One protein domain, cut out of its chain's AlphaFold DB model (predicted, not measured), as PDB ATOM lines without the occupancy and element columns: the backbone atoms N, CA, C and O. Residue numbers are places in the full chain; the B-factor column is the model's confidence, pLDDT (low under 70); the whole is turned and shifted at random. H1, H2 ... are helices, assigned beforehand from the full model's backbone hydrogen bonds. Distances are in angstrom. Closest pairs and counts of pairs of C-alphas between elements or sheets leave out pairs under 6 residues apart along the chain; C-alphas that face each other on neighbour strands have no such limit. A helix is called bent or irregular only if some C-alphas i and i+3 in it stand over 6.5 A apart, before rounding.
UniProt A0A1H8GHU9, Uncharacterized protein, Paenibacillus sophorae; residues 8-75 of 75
ATOM      1  N   SER A   8       3.084 106.185   1.513       95.38
ATOM      2  CA  SER A   8       3.686 105.014   0.859       95.38
ATOM      3  C   SER A   8       5.010 104.593   1.502       95.38
ATOM      4  O   SER A   8       5.234 103.401   1.715       95.38
ATOM      5  N   ASP A   9       5.857 105.548   1.901       95.12
ATOM      6  CA  ASP A   9       7.097 105.259   2.632       95.12
ATOM      7  C   ASP A   9       6.805 104.649   4.010       95.12
ATOM      8  O   ASP A   9       7.463 103.692   4.428       95.12
ATOM      9  N   ALA A  10       5.804 105.189   4.713       95.88
ATOM     10  CA  ALA A  10       5.393 104.690   6.019       95.88
ATOM     11  C   ALA A  10       4.822 103.265   5.930       95.88
ATOM     12  O   ALA A  10       5.186 102.419   6.747       95.88
ATOM     13  N   LEU A  11       3.985 102.983   4.924       96.56
ATOM     14  CA  LEU A  11       3.457 101.645   4.641       96.56
ATOM     15  C   LEU A  11       4.589 100.665   4.323       96.56
ATOM     16  O   LEU A  11       4.661  99.596   4.925       96.56
ATOM     17  N   TYR A  12       5.509 101.046   3.434       95.94
ATOM     18  CA  TYR A  12       6.626 100.190   3.038       95.94
ATOM     19  C   TYR A  12       7.510  99.824   4.227       95.94
ATOM     20  O   TYR A  12       7.716  98.643   4.503       95.94
ATOM     21  N   GLU A  13       7.977 100.800   5.002       94.94
ATOM     22  CA  GLU A  13       8.827 100.510   6.161       94.94
ATOM     23  C   GLU A  13       8.094  99.753   7.279       94.94
ATOM     24  O   GLU A  13       8.735  99.006   8.020       94.94
ATOM     25  N   CYS A  14       6.773  99.916   7.397       95.81
ATOM     26  CA  CYS A  14       5.960  99.221   8.394       95.81
ATOM     27  C   CYS A  14       5.662  97.763   8.005       95.81
ATOM     28  O   CYS A  14       5.682  96.883   8.869       95.81
ATOM     29  N   PHE A  15       5.390  97.490   6.724       96.06
ATOM     30  CA  PHE A  15       4.795  96.222   6.286       96.06
ATOM     31  C   PHE A  15       5.639  95.401   5.302       96.06
ATOM     32  O   PHE A  15       5.307  94.241   5.080       96.06
ATOM     33  N   LYS A  16       6.762  95.906   4.761       93.69
ATOM     34  CA  LYS A  16       7.585  95.164   3.771       93.69
ATOM     35  C   LYS A  16       8.050  93.772   4.218       93.69
ATOM     36  O   LYS A  16       8.358  92.940   3.375       93.69
ATOM     37  N   ASN A  17       8.133  93.536   5.529       91.56
ATOM     38  CA  ASN A  17       8.550  92.254   6.106       91.56
ATOM     39  C   ASN A  17       7.377  91.314   6.425       91.56
ATOM     40  O   ASN A  17       7.626  90.179   6.800       91.56
ATOM     41  N   VAL A  18       6.131  91.789   6.324       90.94
ATOM     42  CA  VAL A  18       4.909  90.984   6.507       90.94
ATOM     43  C   VAL A  18       4.583  90.228   5.216       90.94
ATOM     44  O   VAL A  18       4.048  89.127   5.258       90.94
ATOM     45  N   VAL A  19       4.937  90.801   4.062       90.25
ATOM     46  CA  VAL A  19       4.699  90.181   2.755       90.25
ATOM     47  C   VAL A  19       5.495  88.884   2.615       90.25
ATOM     48  O   VAL A  19       6.702  88.854   2.867       90.25
ATOM     49  N   GLY A  20       4.817  87.825   2.183       86.56
ATOM     50  CA  GLY A  20       5.336  86.465   2.090       86.56
ATOM     51  C   GLY A  20       5.256  85.672   3.398       86.56
ATOM     52  O   GLY A  20       5.705  84.527   3.423       86.56
ATOM     53  N   LEU A  21       4.712  86.250   4.476       91.38
ATOM     54  CA  LEU A  21       4.456  85.550   5.737       91.38
ATOM     55  C   LEU A  21       2.987  85.140   5.859       91.38
ATOM     56  O   LEU A  21       2.108  85.700   5.210       91.38
ATOM     57  N   GLU A  22       2.704  84.207   6.772       90.75
ATOM     58  CA  GLU A  22       1.331  83.780   7.079       90.75
ATOM     59  C   GLU A  22       0.426  84.939   7.499       90.75
ATOM     60  O   GLU A  22      -0.778  84.868   7.314       90.75
ATOM     61  N   GLU A  23       0.988  86.011   8.055       90.88
ATOM     62  CA  GLU A  23       0.256  87.193   8.507       90.88
ATOM     63  C   GLU A  23      -0.052  88.215   7.398       90.88
ATOM     64  O   GLU A  23      -0.697  89.225   7.675       90.88
ATOM     65  N   GLU A  24       0.355  87.972   6.146       93.00
ATOM     66  CA  GLU A  24       0.112  88.890   5.021       93.00
ATOM     67  C   GLU A  24      -1.378  89.182   4.801       93.00
ATOM     68  O   GLU A  24      -1.734  90.319   4.495       93.00
ATOM     69  N   TYR A  25      -2.269  88.213   5.048       94.38
ATOM     70  CA  TYR A  25      -3.716  88.426   4.895       94.38
ATOM     71  C   TYR A  25      -4.250  89.564   5.781       94.38
ATOM     72  O   TYR A  25      -5.246  90.195   5.432       94.38
ATOM     73  N   LEU A  26      -3.577  89.872   6.899       95.44
ATOM     74  CA  LEU A  26      -3.953  90.970   7.791       95.44
ATOM     75  C   LEU A  26      -3.753  92.349   7.146       95.44
ATOM     76  O   LEU A  26      -4.310  93.328   7.632       95.44
ATOM     77  N   LEU A  27      -2.990  92.456   6.052       95.25
ATOM     78  CA  LEU A  27      -2.839  93.712   5.309       95.25
ATOM     79  C   LEU A  27      -4.132  94.143   4.600       95.25
ATOM     80  O   LEU A  27      -4.274  95.317   4.276       95.25
ATOM     81  N   HIS A  28      -5.094  93.231   4.423       93.06
ATOM     82  CA  HIS A  28      -6.433  93.550   3.919       93.06
ATOM     83  C   HIS A  28      -7.394  94.033   5.017       93.06
ATOM     84  O   HIS A  28      -8.508  94.462   4.719       93.06
ATOM     85  N   GLU A  29      -6.971  93.987   6.283       96.12
ATOM     86  CA  GLU A  29      -7.774  94.407   7.427       96.12
ATOM     87  C   GLU A  29      -7.438  95.850   7.815       96.12
ATOM     88  O   GLU A  29      -6.448  96.132   8.497       96.12
ATOM     89  N   ASP A  30      -8.317  96.780   7.445       93.75
ATOM     90  CA  ASP A  30      -8.169  98.221   7.696       93.75
ATOM     91  C   ASP A  30      -7.852  98.539   9.169       93.75
ATOM     92  O   ASP A  30      -7.003  99.376   9.495       93.75
ATOM     93  N   SER A  31      -8.507  97.821  10.085       95.44
ATOM     94  CA  SER A  31      -8.306  97.975  11.527       95.44
ATOM     95  C   SER A  31      -6.894  97.581  11.974       95.44
ATOM     96  O   SER A  31      -6.289  98.276  12.799       95.44
ATOM     97  N   PHE A  32      -6.339  96.508  11.404       95.75
ATOM     98  CA  PHE A  32      -4.979  96.054  11.668       95.75
ATOM     99  C   PHE A  32      -3.963  97.040  11.105       95.75
ATOM    100  O   PHE A  32      -3.073  97.485  11.837       95.75
ATOM    101  N   VAL A  33      -4.134  97.435   9.840       96.69
ATOM    102  CA  VAL A  33      -3.257  98.389   9.153       96.69
ATOM    103  C   VAL A  33      -3.172  99.685   9.948       96.69
ATOM    104  O   VAL A  33      -2.080 100.110  10.324       96.69
ATOM    105  N   LYS A  34      -4.319 100.298  10.269       96.31
ATOM    106  CA  LYS A  34      -4.359 101.574  10.992       96.31
ATOM    107  C   LYS A  34      -3.742 101.461  12.381       96.31
ATOM    108  O   LYS A  34      -2.988 102.347  12.787       96.31
ATOM    109  N   LYS A  35      -4.010 100.367  13.104       97.19
ATOM    110  CA  LYS A  35      -3.420 100.119  14.425       97.19
ATOM    111  C   LYS A  35      -1.897  99.999  14.344       97.19
ATOM    112  O   LYS A  35      -1.200 100.761  15.013       97.19
ATOM    113  N   LYS A  36      -1.387  99.090  13.509       96.31
ATOM    114  CA  LYS A  36       0.050  98.798  13.391       96.31
ATOM    115  C   LYS A  36       0.815 100.005  12.844       96.31
ATOM    116  O   LYS A  36       1.853 100.370  13.393       96.31
ATOM    117  N   LEU A  37       0.252 100.709  11.860       96.44
ATOM    118  CA  LEU A  37       0.838 101.939  11.331       96.44
ATOM    119  C   LEU A  37       0.916 103.025  12.412       96.44
ATOM    120  O   LEU A  37       1.972 103.625  12.595       96.44
ATOM    121  N   LYS A  38      -0.161 103.243  13.179       96.75
ATOM    122  CA  LYS A  38      -0.185 104.210  14.288       96.75
ATOM    123  C   LYS A  38       0.824 103.881  15.387       96.75
ATOM    124  O   LYS A  38       1.441 104.804  15.917       96.75
ATOM    125  N   GLU A  39       0.986 102.607  15.738       96.25
ATOM    126  CA  GLU A  39       2.008 102.145  16.689       96.25
ATOM    127  C   GLU A  39       3.425 102.410  16.159       96.25
ATOM    128  O   GLU A  39       4.295 102.847  16.911       96.25
ATOM    129  N   PHE A  40       3.637 102.234  14.853       95.50
ATOM    130  CA  PHE A  40       4.934 102.389  14.200       95.50
ATOM    131  C   PHE A  40       5.386 103.852  14.036       95.50
ATOM    132  O   PHE A  40       6.515 104.198  14.394       95.50
ATOM    133  N   ILE A  41       4.521 104.733  13.515       94.75
ATOM    134  CA  ILE A  41       4.864 106.150  13.248       94.75
ATOM    135  C   ILE A  41       4.468 107.097  14.390       94.75
ATOM    136  O   ILE A  41       4.934 108.236  14.470       94.75
ATOM    137  N   GLY A  42       3.627 106.622  15.309       95.88
ATOM    138  CA  GLY A  42       3.078 107.388  16.420       95.88
ATOM    139  C   GLY A  42       1.797 108.149  16.065       95.88
ATOM    140  O   GLY A  42       1.557 108.564  14.932       95.88
ATOM    141  N   ALA A  43       0.970 108.403  17.085       95.00
ATOM    142  CA  ALA A  43      -0.375 108.963  16.917       95.00
ATOM    143  C   ALA A  43      -0.423 110.339  16.229       95.00
ATOM    144  O   ALA A  43      -1.373 110.621  15.502       95.00
ATOM    145  N   LYS A  44       0.574 111.204  16.464       92.69
ATOM    146  CA  LYS A  44       0.625 112.547  15.859       92.69
ATOM    147  C   LYS A  44       0.829 112.475  14.347       92.69
ATOM    148  O   LYS A  44       0.161 113.201  13.623       92.69
ATOM    149  N   GLU A  45       1.741 111.617  13.899       92.69
ATOM    150  CA  GLU A  45       2.043 111.468  12.476       92.69
ATOM    151  C   GLU A  45       0.923 110.710  11.769       92.69
ATOM    152  O   GLU A  45       0.442 111.148  10.731       92.69
ATOM    153  N   PHE A  46       0.403 109.661  12.412       95.69
ATOM    154  CA  PHE A  46      -0.741 108.910  11.909       95.69
ATOM    155  C   PHE A  46      -1.961 109.788  11.635       95.69
ATOM    156  O   PHE A  46      -2.578 109.642  10.590       95.69
ATOM    157  N   LYS A  47      -2.274 110.754  12.509       95.75
ATOM    158  CA  LYS A  47      -3.390 111.686  12.277       95.75
ATOM    159  C   LYS A  47      -3.271 112.481  10.974       95.75
ATOM    160  O   LYS A  47      -4.298 112.866  10.432       95.75
ATOM    161  N   LYS A  48      -2.056 112.752  10.485       94.44
ATOM    162  CA  LYS A  48      -1.866 113.440   9.199       94.44
ATOM    163  C   LYS A  48      -2.255 112.537   8.031       94.44
ATOM    164  O   LYS A  48      -2.870 113.011   7.089       94.44
ATOM    165  N   PHE A  49      -1.909 111.253   8.113       94.88
ATOM    166  CA  PHE A  49      -2.222 110.273   7.074       94.88
ATOM    167  C   PHE A  49      -3.675 109.795   7.123       94.88
ATOM    168  O   PHE A  49      -4.299 109.625   6.086       94.88
ATOM    169  N   ASP A  50      -4.250 109.636   8.314       95.31
ATOM    170  CA  ASP A  50      -5.656 109.242   8.490       95.31
ATOM    171  C   ASP A  50      -6.636 110.343   8.047       95.31
ATOM    172  O   ASP A  50      -7.805 110.070   7.806       95.31
ATOM    173  N   ALA A  51      -6.158 111.585   7.902       96.00
ATOM    174  CA  ALA A  51      -6.918 112.692   7.324       96.00
ATOM    175  C   ALA A  51      -6.880 112.736   5.782       96.00
ATOM    176  O   ALA A  51      -7.533 113.597   5.192       96.00
ATOM    177  N   LEU A  52      -6.098 111.865   5.132       95.56
ATOM    178  CA  LEU A  52      -6.048 111.770   3.673       95.56
ATOM    179  C   LEU A  52      -7.300 111.076   3.126       95.56
ATOM    180  O   LEU A  52      -7.936 110.276   3.810       95.56
ATOM    181  N   ASP A  53      -7.638 111.377   1.875       96.31
ATOM    182  CA  ASP A  53      -8.765 110.754   1.191       96.31
ATOM    183  C   ASP A  53      -8.459 109.313   0.751       96.31
ATOM    184  O   ASP A  53      -7.310 108.864   0.706       96.31
ATOM    185  N   GLU A  54      -9.514 108.578   0.404       95.38
ATOM    186  CA  GLU A  54      -9.419 107.191  -0.060       95.38
ATOM    187  C   GLU A  54      -8.478 107.053  -1.265       95.38
ATOM    188  O   GLU A  54      -7.699 106.104  -1.341       95.38
ATOM    189  N   LYS A  55      -8.486 108.036  -2.174       96.56
ATOM    190  CA  LYS A  55      -7.601 108.054  -3.340       96.56
ATOM    191  C   LYS A  55      -6.125 108.082  -2.936       96.56
ATOM    192  O   LYS A  55      -5.344 107.303  -3.478       96.56
ATOM    193  N   SER A  56      -5.745 108.927  -1.980       96.50
ATOM    194  CA  SER A  56      -4.367 108.987  -1.479       96.50
ATOM    195  C   SER A  56      -3.935 107.667  -0.837       96.50
ATOM    196  O   SER A  56      -2.798 107.231  -1.015       96.50
ATOM    197  N   TRP A  57      -4.840 107.008  -0.106       96.62
ATOM    198  CA  TRP A  57      -4.585 105.686   0.472       96.62
ATOM    199  C   TRP A  57      -4.412 104.614  -0.604       96.62
ATOM    200  O   TRP A  57      -3.465 103.830  -0.538       96.62
ATOM    201  N   TYR A  58      -5.279 104.610  -1.617       96.38
ATOM    202  CA  TYR A  58      -5.188 103.700  -2.756       96.38
ATOM    203  C   TYR A  58      -3.865 103.865  -3.516       96.38
ATOM    204  O   TYR A  58      -3.178 102.884  -3.801       96.38
ATOM    205  N   GLU A  59      -3.472 105.106  -3.816       97.56
ATOM    206  CA  GLU A  59      -2.204 105.399  -4.490       97.56
ATOM    207  C   GLU A  59      -1.002 104.959  -3.644       97.56
ATOM    208  O   GLU A  59      -0.069 104.351  -4.172       97.56
ATOM    209  N   ALA A  60      -1.048 105.174  -2.326       97.06
ATOM    210  CA  ALA A  60       0.018 104.753  -1.425       97.06
ATOM    211  C   ALA A  60       0.171 103.225  -1.341       97.06
ATOM    212  O   ALA A  60       1.299 102.729  -1.324       97.06
ATOM    213  N   TRP A  61      -0.939 102.481  -1.327       96.88
ATOM    214  CA  TRP A  61      -0.922 101.018  -1.397       96.88
ATOM    215  C   TRP A  61      -0.390 100.506  -2.734       96.88
ATOM    216  O   TRP A  61       0.454  99.616  -2.766       96.88
ATOM    217  N   ARG A  62      -0.789 101.133  -3.843       96.56
ATOM    218  CA  ARG A  62      -0.248 100.790  -5.162       96.56
ATOM    219  C   ARG A  62       1.270 100.999  -5.226       96.56
ATOM    220  O   ARG A  62       1.983 100.177  -5.797       96.56
ATOM    221  N   GLU A  63       1.783 102.088  -4.653       96.31
ATOM    222  CA  GLU A  63       3.231 102.313  -4.553       96.31
ATOM    223  C   GLU A  63       3.925 101.281  -3.659       96.31
ATOM    224  O   GLU A  63       5.025 100.827  -3.986       96.31
ATOM    225  N   PHE A  64       3.294 100.907  -2.544       95.12
ATOM    226  CA  PHE A  64       3.773  99.848  -1.663       95.12
ATOM    227  C   PHE A  64       3.954  98.529  -2.428       95.12
ATOM    228  O   PHE A  64       5.054  97.972  -2.404       95.12
ATOM    229  N   ASP A  65       2.936  98.093  -3.174       93.12
ATOM    230  CA  ASP A  65       2.960  96.839  -3.938       93.12
ATOM    231  C   ASP A  65       4.102  96.812  -4.958       93.12
ATOM    232  O   ASP A  65       4.874  95.853  -5.023       93.12
ATOM    233  N   VAL A  66       4.271  97.901  -5.720       94.44
ATOM    234  CA  VAL A  66       5.358  98.030  -6.704       94.44
ATOM    235  C   VAL A  66       6.727  97.901  -6.033       94.44
ATOM    236  O   VAL A  66       7.607  97.194  -6.530       94.44
ATOM    237  N   ARG A  67       6.927  98.566  -4.889       94.19
ATOM    238  CA  ARG A  67       8.207  98.530  -4.166       94.19
ATOM    239  C   ARG A  67       8.492  97.155  -3.576       94.19
ATOM    240  O   ARG A  67       9.631  96.696  -3.636       94.19
ATOM    241  N   VAL A  68       7.484  96.498  -3.010       92.31
ATOM    242  CA  VAL A  68       7.610  95.141  -2.469       92.31
ATOM    243  C   VAL A  68       7.939  94.147  -3.579       92.31
ATOM    244  O   VAL A  68       8.872  93.360  -3.421       92.31
ATOM    245  N   PHE A  69       7.248  94.226  -4.720       89.56
ATOM    246  CA  PHE A  69       7.524  93.391  -5.887       89.56
ATOM    247  C   PHE A  69       8.972  93.547  -6.364       89.56
ATOM    248  O   PHE A  69       9.703  92.562  -6.455       89.56
ATOM    249  N   HIS A  70       9.433  94.784  -6.580       88.56
ATOM    250  CA  HIS A  70      10.823  95.040  -6.971       88.56
ATOM    251  C   HIS A  70      11.830  94.566  -5.918       88.56
ATOM    252  O   HIS A  70      12.883  94.044  -6.271       88.56
ATOM    253  N   ASN A  71      11.535  94.727  -4.627       85.94
ATOM    254  CA  ASN A  71      12.418  94.253  -3.564       85.94
ATOM    255  C   ASN A  71      12.515  92.721  -3.539       85.94
ATOM    256  O   ASN A  71      13.591  92.186  -3.306       85.94
ATOM    257  N   ASN A  72      11.416  92.014  -3.800       80.19
ATOM    258  CA  ASN A  72      11.397  90.552  -3.824       80.19
ATOM    259  C   ASN A  72      12.026  89.961  -5.095       80.19
ATOM    260  O   ASN A  72      12.562  88.864  -5.026       80.19
ATOM    261  N   LEU A  73      12.027  90.684  -6.222       76.06
ATOM    262  CA  LEU A  73      12.767  90.288  -7.431       76.06
ATOM    263  C   LEU A  73      14.294  90.416  -7.297       76.06
ATOM    264  O   LEU A  73      15.021  89.779  -8.051       76.06
ATOM    265  N   ASN A  74      14.773  91.266  -6.385       68.25
ATOM    266  CA  ASN A  74      16.201  91.537  -6.174       68.25
ATOM    267  C   ASN A  74      16.803  90.757  -4.983       68.25
ATOM    268  O   ASN A  74      17.935  91.045  -4.590       68.25
ATOM    269  N   LYS A  75      16.052  89.823  -4.386       58.50
ATOM    270  CA  LYS A  75      16.513  88.904  -3.332       58.50
ATOM    271  C   LYS A  75      16.916  87.563  -3.931       58.50
ATOM    272  O   LYS A  75      17.893  86.988  -3.408       58.50
TER     273      LYS A  75
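What this domain is: This is residues 8 to 75 of the 75 residues of an uncharacterized protein of Paenibacillus sophorae (UniProt A0A1H8GHU9). A long helix, H5, runs along one side of the domain, and H2, H3 and H4 make an arc opposite it, with H4 near the end where H5 begins. The short helix H1 sits in the middle between the two sides, packing on H5 and on H3. The printed part has 68 residues with five named helices, H1 to H5 in order along the chain, and no named strand; the class is all helix. It is compact, with a radius of gyration of the C-alphas of 11.9 A, and elongated, spanning 34 by 22 by 18 A.

How they stand to each other: Begin with H1, residues 8 to 15, and look at Ser 8: its C-alpha is 4.3 A from that of Ala 60, the closest pair between H1 and H5, residues 54 to 73. H1 and H5 touch at a steep tilt of 60 degrees, the same way, H5 with residues 59 to 68 alone. H1 also touches H3, residues 30 to 41, about perpendicular at 83 degrees; the closest C-alphas are those of Cys 14 and Leu 37, 6.5 A apart, and H3 uses residues 36 to 41 alone. Go on to H2, residues 22 to 28, which is apart from H1, but only just: their closest C-alphas are 8.1 A apart. H2 and H3 only just touch, only at the corner by their link, with 3 pairs of C-alphas within 8 A; the closest are those of Leu 27 and Val 33, 6.1 A apart, and the lines are about perpendicular at 79 degrees. H3 and H4, residues 43 to 50, also only just touch, only at the corner, with 3 such pairs; the closest C-alphas are those of Lys 38 and Phe 46, 5.3 A apart, at a steep tilt of 45 degrees, opposite ways. H3 is the hub, touching three helices. H3 and H5 are apart, as are H2 and H5; H4 and H5 are apart only just, at 8.4 A. In H1, H3 and H5 every O i to N i+4 pair is within hydrogen-bond range; in H4 2 of 4 are, and in H2 0 of 3, beside 3 of 4 O i to N i+3 pairs.

Where its parts are: Find C-alpha 8 at (3.686, 105.014, 0.859); from there H1 runs 10.4 A to Phe 15. H2 runs 12.9 A from Glu 22 to His 28 and is irregular, with C-alphas 22 and 25 7.2 A apart. H3 begins at C-alpha 30, at (-8.169, 98.221, 7.696), and runs 16.2 A to Ile 41. H4 runs 9.9 A from Ala 43 to Asp 50. H5, the longest helix, runs 28.8 A from Glu 54 to C-alpha 73 at (12.767, 90.288, -7.431).

The domain as a whole: The two C-alphas farthest apart are those of Ala 51 and Lys 75, at 35.0 A. The printed part has no cut and ends at Lys 75, the chain's last residue. The links H2 to H3, H3 to H4 and H4 to H5 are tight, and H1 to H2 is short. Mean pLDDT of the printed part is 93.1; look for values under 70 at residues 74 to 75.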